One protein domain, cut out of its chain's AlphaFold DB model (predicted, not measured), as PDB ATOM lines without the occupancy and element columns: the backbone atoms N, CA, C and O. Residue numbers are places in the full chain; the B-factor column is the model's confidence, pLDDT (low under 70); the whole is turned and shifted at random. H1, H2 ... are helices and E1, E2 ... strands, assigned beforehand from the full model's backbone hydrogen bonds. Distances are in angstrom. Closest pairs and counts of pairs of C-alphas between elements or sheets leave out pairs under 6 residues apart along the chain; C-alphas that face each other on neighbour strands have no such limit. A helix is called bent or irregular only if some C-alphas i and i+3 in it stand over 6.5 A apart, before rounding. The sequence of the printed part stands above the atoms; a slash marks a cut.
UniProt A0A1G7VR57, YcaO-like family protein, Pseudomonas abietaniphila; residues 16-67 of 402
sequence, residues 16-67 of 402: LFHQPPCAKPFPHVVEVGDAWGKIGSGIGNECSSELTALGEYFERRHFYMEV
ATOM      1  N   LEU A  16     146.993 157.761 110.167       90.12
ATOM      2  CA  LEU A  16     148.084 156.893 109.746       90.12
ATOM      3  C   LEU A  16     149.408 157.480 110.260       90.12
ATOM      4  O   LEU A  16     149.768 158.621 109.953       90.12
ATOM      5  N   PHE A  17     150.134 156.705 111.062       88.44
ATOM      6  CA  PHE A  17     151.387 157.102 111.691       88.44
ATOM      7  C   PHE A  17     152.550 156.279 111.155       88.44
ATOM      8  O   PHE A  17     152.578 155.061 111.293       88.44
ATOM      9  N   HIS A  18     153.552 156.967 110.611       88.19
ATOM     10  CA  HIS A  18     154.843 156.371 110.292       88.19
ATOM     11  C   HIS A  18     155.797 156.556 111.458       88.19
ATOM     12  O   HIS A  18     156.081 157.687 111.862       88.19
ATOM     13  N   GLN A  19     156.347 155.453 111.947       84.62
ATOM     14  CA  GLN A  19     157.457 155.478 112.879       84.62
ATOM     15  C   GLN A  19     158.757 155.246 112.096       84.62
ATOM     16  O   GLN A  19     158.993 154.132 111.619       84.62
ATOM     17  N   PRO A  20     159.613 156.272 111.935       78.56
ATOM     18  CA  PRO A  20     160.861 156.109 111.205       78.56
ATOM     19  C   PRO A  20     161.769 155.099 111.926       78.56
ATOM     20  O   PRO A  20     161.796 155.059 113.162       78.56
ATOM     21  N   PRO A  21     162.555 154.302 111.184       80.94
ATOM     22  CA  PRO A  21     163.380 153.253 111.770       80.94
ATOM     23  C   PRO A  21     164.538 153.790 112.623       80.94
ATOM     24  O   PRO A  21     165.124 153.029 113.378       80.94
ATOM     25  N   CYS A  22     164.875 155.083 112.550       77.94
ATOM     26  CA  CYS A  22     165.997 155.751 113.239       77.94
ATOM     27  C   CYS A  22     167.409 155.214 112.905       77.94
ATOM     28  O   CYS A  22     168.373 155.962 113.027       77.94
ATOM     29  N   ALA A  23     167.551 153.964 112.455       83.12
ATOM     30  CA  ALA A  23     168.787 153.360 111.971       83.12
ATOM     31  C   ALA A  23     168.492 152.327 110.870       83.12
ATOM     32  O   ALA A  23     167.453 151.673 110.886       83.12
ATOM     33  N   LYS A  24     169.441 152.136 109.942       83.56
ATOM     34  CA  LYS A  24     169.312 151.217 108.793       83.56
ATOM     35  C   LYS A  24     168.900 149.772 109.152       83.56
ATOM     36  O   LYS A  24     168.157 149.190 108.371       83.56
ATOM     37  N   PRO A  25     169.357 149.169 110.270       87.38
ATOM     38  CA  PRO A  25     168.968 147.799 110.620       87.38
ATOM     39  C   PRO A  25     167.517 147.632 111.079       87.38
ATOM     40  O   PRO A  25     167.050 146.500 111.174       87.38
ATOM     41  N   PHE A  26     166.825 148.718 111.426       89.31
ATOM     42  CA  PHE A  26     165.455 148.645 111.915       89.31
ATOM     43  C   PHE A  26     164.462 148.765 110.752       89.31
ATOM     44  O   PHE A  26     164.655 149.603 109.872       89.31
ATOM     45  N   PRO A  27     163.399 147.946 110.723       90.00
ATOM     46  CA  PRO A  27     162.339 148.084 109.734       90.00
ATOM     47  C   PRO A  27     161.442 149.291 110.049       90.00
ATOM     48  O   PRO A  27     161.377 149.766 111.188       90.00
ATOM     49  N   HIS A  28     160.729 149.764 109.029       89.62
ATOM     50  CA  HIS A  28     159.662 150.749 109.173       89.62
ATOM     51  C   HIS A  28     158.481 150.120 109.905       89.62
ATOM     52  O   HIS A  28     158.174 148.946 109.688       89.62
ATOM     53  N   VAL A  29     157.820 150.914 110.748       90.81
ATOM     54  CA  VAL A  29     156.573 150.534 111.416       90.81
ATOM     55  C   VAL A  29     155.515 151.577 111.090       90.81
ATOM     56  O   VAL A  29     155.770 152.779 111.204       90.81
ATOM     57  N   VAL A  30     154.339 151.117 110.676       92.62
ATOM     58  CA  VAL A  30     153.174 151.954 110.385       92.62
ATOM     59  C   VAL A  30     152.019 151.515 111.268       92.62
ATOM     60  O   VAL A  30     151.780 150.322 111.426       92.62
ATOM     61  N   GLU A  31     151.303 152.480 111.831       92.44
ATOM     62  CA  GLU A  31     150.069 152.263 112.584       92.44
ATOM     63  C   GLU A  31     148.934 153.022 111.900       92.44
ATOM     64  O   GLU A  31     149.075 154.188 111.535       92.44
ATOM     65  N   VAL A  32     147.800 152.359 111.727       92.69
ATOM     66  CA  VAL A  32     146.585 152.902 111.123       92.69
ATOM     67  C   VAL A  32     145.463 152.722 112.123       92.69
ATOM     68  O   VAL A  32     145.362 151.659 112.729       92.69
ATOM     69  N   GLY A  33     144.590 153.710 112.277       89.44
ATOM     70  CA  GLY A  33     143.397 153.492 113.079       89.44
ATOM     71  C   GLY A  33     142.295 154.511 112.891       89.44
ATOM     72  O   GLY A  33     142.391 155.435 112.078       89.44
ATOM     73  N   ASP A  34     141.219 154.299 113.636       86.81
ATOM     74  CA  ASP A  34     140.008 155.105 113.594       86.81
ATOM     75  C   ASP A  34     139.536 155.552 114.984       86.81
ATOM     76  O   ASP A  34     140.075 155.171 116.025       86.81
ATOM     77  N   ALA A  35     138.507 156.400 114.993       81.00
ATOM     78  CA  ALA A  35     137.879 156.886 116.218       81.00
ATOM     79  C   ALA A  35     137.136 155.793 117.016       81.00
ATOM     80  O   ALA A  35     136.784 156.030 118.170       81.00
ATOM     81  N   TRP A  36     136.901 154.610 116.435       75.62
ATOM     82  CA  TRP A  36     136.276 153.460 117.101       75.62
ATOM     83  C   TRP A  36     137.303 152.522 117.748       75.62
ATOM     84  O   TRP A  36     136.944 151.440 118.221       75.62
ATOM     85  N   GLY A  37     138.576 152.925 117.782       76.62
ATOM     86  CA  GLY A  37     139.648 152.183 118.433       76.62
ATOM     87  C   GLY A  37     140.101 150.949 117.655       76.62
ATOM     88  O   GLY A  37     140.750 150.077 118.233       76.62
ATOM     89  N   LYS A  38     139.773 150.835 116.358       86.50
ATOM     90  CA  LYS A  38     140.312 149.767 115.508       86.50
ATOM     91  C   LYS A  38     141.655 150.202 114.962       86.50
ATOM     92  O   LYS A  38     141.770 151.235 114.313       86.50
ATOM     93  N   ILE A  39     142.672 149.403 115.270       87.50
ATOM     94  CA  ILE A  39     144.064 149.694 114.947       87.50
ATOM     95  C   ILE A  39     144.627 148.528 114.148       87.50
ATOM     96  O   ILE A  39     144.506 147.381 114.580       87.50
ATOM     97  N   GLY A  40     145.240 148.836 113.011       91.00
ATOM     98  CA  GLY A  40     146.111 147.942 112.260       91.00
ATOM     99  C   GLY A  40     147.550 148.435 112.315       91.00
ATOM    100  O   GLY A  40     147.814 149.631 112.441       91.00
ATOM    101  N   SER A  41     148.493 147.513 112.235       91.88
ATOM    102  CA  SER A  41     149.913 147.777 112.368       91.88
ATOM    103  C   SER A  41     150.709 146.957 111.359       91.88
ATOM    104  O   SER A  41     150.359 145.839 110.997       91.88
ATOM    105  N   GLY A  42     151.779 147.533 110.834       90.94
ATOM    106  CA  GLY A  42     152.534 146.912 109.759       90.94
ATOM    107  C   GLY A  42     154.011 147.195 109.879       90.94
ATOM    108  O   GLY A  42     154.421 148.270 110.316       90.94
ATOM    109  N   ILE A  43     154.811 146.216 109.477       91.50
ATOM    110  CA  ILE A  43     156.261 146.241 109.602       91.50
ATOM    111  C   ILE A  43     156.936 145.785 108.311       91.50
ATOM    112  O   ILE A  43     156.467 144.873 107.633       91.50
ATOM    113  N   GLY A  44     158.050 146.422 107.955       88.00
ATOM    114  CA  GLY A  44     158.871 146.015 106.816       88.00
ATOM    115  C   GLY A  44     159.609 147.187 106.185       88.00
ATOM    116  O   GLY A  44     160.145 148.043 106.885       88.00
ATOM    117  N   ASN A  45     159.656 147.225 104.854       84.31
ATOM    118  CA  ASN A  45     160.044 148.443 104.144       84.31
ATOM    119  C   ASN A  45     158.868 149.437 104.118       84.31
ATOM    120  O   ASN A  45     157.756 149.087 104.508       84.31
ATOM    121  N   GLU A  46     159.118 150.667 103.671       77.50
ATOM    122  CA  GLU A  46     158.124 151.750 103.669       77.50
ATOM    123  C   GLU A  46     156.781 151.310 103.055       77.50
ATOM    124  O   GLU A  46     155.779 151.235 103.764       77.50
ATOM    125  N   CYS A  47     156.786 150.851 101.802       84.69
ATOM    126  CA  CYS A  47     155.575 150.411 101.102       84.69
ATOM    127  C   CYS A  47     154.917 149.170 101.741       84.69
ATOM    128  O   CYS A  47     153.703 149.125 101.932       84.69
ATOM    129  N   SER A  48     155.697 148.150 102.120       88.38
ATOM    130  CA  SER A  48     155.137 146.915 102.683       88.38
ATOM    131  C   SER A  48     154.525 147.127 104.067       88.38
ATOM    132  O   SER A  48     153.536 146.476 104.405       88.38
ATOM    133  N   SER A  49     155.109 148.022 104.869       89.62
ATOM    134  CA  SER A  49     154.608 148.361 106.202       89.62
ATOM    135  C   SER A  49     153.253 149.070 106.135       89.62
ATOM    136  O   SER A  49     152.343 148.684 106.863       89.62
ATOM    137  N   GLU A  50     153.063 150.007 105.199       92.50
ATOM    138  CA  GLU A  50     151.765 150.655 104.966       92.50
ATOM    139  C   GLU A  50     150.686 149.660 104.535       92.50
ATOM    140  O   GLU A  50     149.600 149.629 105.116       92.50
ATOM    141  N   LEU A  51     150.986 148.819 103.537       91.62
ATOM    142  CA  LEU A  51     150.032 147.833 103.021       91.62
ATOM    143  C   LEU A  51     149.611 146.831 104.097       91.62
ATOM    144  O   LEU A  51     148.435 146.479 104.179       91.62
ATOM    145  N   THR A  52     150.554 146.401 104.936       92.50
ATOM    146  CA  THR A  52     150.277 145.483 106.046       92.50
ATOM    147  C   THR A  52     149.408 146.161 107.108       92.50
ATOM    148  O   THR A  52     148.406 145.584 107.519       92.50
ATOM    149  N   ALA A  53     149.721 147.404 107.491       93.94
ATOM    150  CA  ALA A  53     148.951 148.141 108.494       93.94
ATOM    151  C   ALA A  53     147.511 148.420 108.035       93.94
ATOM    152  O   ALA A  53     146.565 148.239 108.802       93.94
ATOM    153  N   LEU A  54     147.334 148.820 106.772       93.31
ATOM    154  CA  LEU A  54     146.011 148.990 106.169       93.31
ATOM    155  C   LEU A  54     145.262 147.659 106.086       93.31
ATOM    156  O   LEU A  54     144.066 147.619 106.368       93.31
ATOM    157  N   GLY A  55     145.956 146.580 105.717       94.06
ATOM    158  CA  GLY A  55     145.363 145.254 105.637       94.06
ATOM    159  C   GLY A  55     144.825 144.776 106.982       94.06
ATOM    160  O   GLY A  55     143.653 144.415 107.068       94.06
ATOM    161  N   GLU A  56     145.638 144.873 108.036       94.88
ATOM    162  CA  GLU A  56     145.234 144.527 109.401       94.88
ATOM    163  C   GLU A  56     144.087 145.424 109.899       94.88
ATOM    164  O   GLU A  56     143.139 144.937 110.515       94.88
ATOM    165  N   TYR A  57     144.118 146.726 109.592       94.94
ATOM    166  CA  TYR A  57     143.042 147.650 109.956       94.94
ATOM    167  C   TYR A  57     141.703 147.240 109.330       94.94
ATOM    168  O   TYR A  57     140.706 147.104 110.045       94.94
ATOM    169  N   PHE A  58     141.667 147.026 108.010       94.62
ATOM    170  CA  PHE A  58     140.434 146.645 107.320       94.62
ATOM    171  C   PHE A  58     139.938 145.276 107.779       94.62
ATOM    172  O   PHE A  58     138.739 145.115 108.002       94.62
ATOM    173  N   GLU A  59     140.839 144.312 107.964       96.06
ATOM    174  CA  GLU A  59     140.496 142.998 108.501       96.06
ATOM    175  C   GLU A  59     139.821 143.110 109.873       96.06
ATOM    176  O   GLU A  59     138.693 142.641 110.051       96.06
ATOM    177  N   ARG A  60     140.472 143.783 110.830       93.69
ATOM    178  CA  ARG A  60     139.940 143.958 112.186       93.69
ATOM    179  C   ARG A  60     138.605 144.684 112.148       93.69
ATOM    180  O   ARG A  60     137.641 144.213 112.744       93.69
ATOM    181  N   ARG A  61     138.507 145.793 111.420       93.00
ATOM    182  CA  ARG A  61     137.241 146.513 111.262       93.00
ATOM    183  C   ARG A  61     136.127 145.586 110.775       93.00
ATOM    184  O   ARG A  61     135.058 145.577 111.377       93.00
ATOM    185  N   HIS A  62     136.379 144.783 109.745       94.56
ATOM    186  CA  HIS A  62     135.374 143.884 109.193       94.56
ATOM    187  C   HIS A  62     134.856 142.881 110.231       94.56
ATOM    188  O   HIS A  62     133.654 142.818 110.492       94.56
ATOM    189  N   PHE A  63     135.756 142.132 110.872       95.50
ATOM    190  CA  PHE A  63     135.366 141.078 111.813       95.50
ATOM    191  C   PHE A  63     134.830 141.604 113.146       95.50
ATOM    192  O   PHE A  63     134.046 140.914 113.796       95.50
ATOM    193  N   TYR A  64     135.195 142.825 113.545       92.06
ATOM    194  CA  TYR A  64     134.599 143.472 114.709       92.06
ATOM    195  C   TYR A  64     133.269 144.165 114.394       92.06
ATOM    196  O   TYR A  64     132.431 144.241 115.280       92.06
ATOM    197  N   MET A  65     133.046 144.713 113.198       89.69
ATOM    198  CA  MET A  65     131.949 145.679 113.000       89.69
ATOM    199  C   MET A  65     130.972 145.334 111.877       89.69
ATOM    200  O   MET A  65     129.865 145.866 111.867       89.69
ATOM    201  N   GLU A  66     131.349 144.483 110.924       91.69
ATOM    202  CA  GLU A  66     130.634 144.372 109.644       91.69
ATOM    203  C   GLU A  66     130.072 142.971 109.370       91.69
ATOM    204  O   GLU A  66     129.262 142.795 108.456       91.69
ATOM    205  N   VAL A  67     130.469 141.970 110.159       94.06
ATOM    206  CA  VAL A  67     129.900 140.622 110.072       94.06
ATOM    207  C   VAL A  67     128.487 140.629 110.655       94.06
ATOM    208  O   VAL A  67     128.283 140.880 111.842       94.06
TER     209      VAL A  67
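This is residues 16 to 67 of the 402 residues of the protein "YcaO-like family protein" of Pseudomonas abietaniphila (UniProt A0A1G7VR57). A small, narrow sheet of three antiparallel strands has one long helix, H1, lying lengthwise over one face, while its other face is bare. The whole is a rod, with the loop of residues 20 to 27 at one end of its long axis and the last turn of H1 with residues 66 and 67 at the other. The printed part has 52 residues, with three named strands and one named helix in the order E1, E2, E3, H1; the sheet runs E1, E2, E3, and the class is mixed, helices and strands. It is only just compact, close to loose, with a radius of gyration of the C-alphas of 11.9 A, and spans 41 by 18 by 11 A.

E1 is residues 16 to 19, 10.0 A from first to last C-alpha, and begins at C-alpha 16 at (148.084, 156.893, 109.746). E2 is residues 28 to 33, 17.0 A long. E3 is residues 39 to 44, 17.3 A long, and ends at C-alpha 44 at (158.871, 146.015, 106.816). H1 is residues 46 to 65, 28.4 A long, and ends at C-alpha 65 at (131.949, 145.679, 113.000); it is not bent.

The strands form a meander, each the antiparallel neighbour of the one before. E1 and E2 are a hairpin, with 155 degrees between their directions; N 17 and O 31 are 2.8 A apart, within hydrogen-bond range. E2 and E3 are a hairpin too, at 165 degrees, with N 30 and O 42 at 2.9 A and N 40 and O 32 at 2.8 A, both within hydrogen-bond range. E1 and E3 are the edge strands and E2 is the inner one. H1 is on the sheet, at a height over the sheet of 4.5 A, and with the sheet makes two layers, a helix on one face of a sheet. It runs along the strands, at 26 degrees to E3 on the local plane. It lies over E3, and only just over E2, on which 3 of its C-alphas fall. The closest C-alphas of E3 and H1 are those of Gly 40 and Tyr 57, 3.8 A apart. The closest C-alphas of E2 and H1 are those of Val 30 and Ser 49, at 5.7 A. E1 and H1 are near each other, with 9 pairs of C-alphas within 10 A. In H1 every O i to N i+4 pair is within hydrogen-bond range.

The two C-alphas farthest apart are those of Ala 23 and Val 67, at 41.0 A. The printed part has no cut. The links E2 to E3 and E3 to H1 are tight, and the link E1 to E2, with 8 residues, is short. The mean pLDDT of the printed part is 88.9, and no printed residue is under 70.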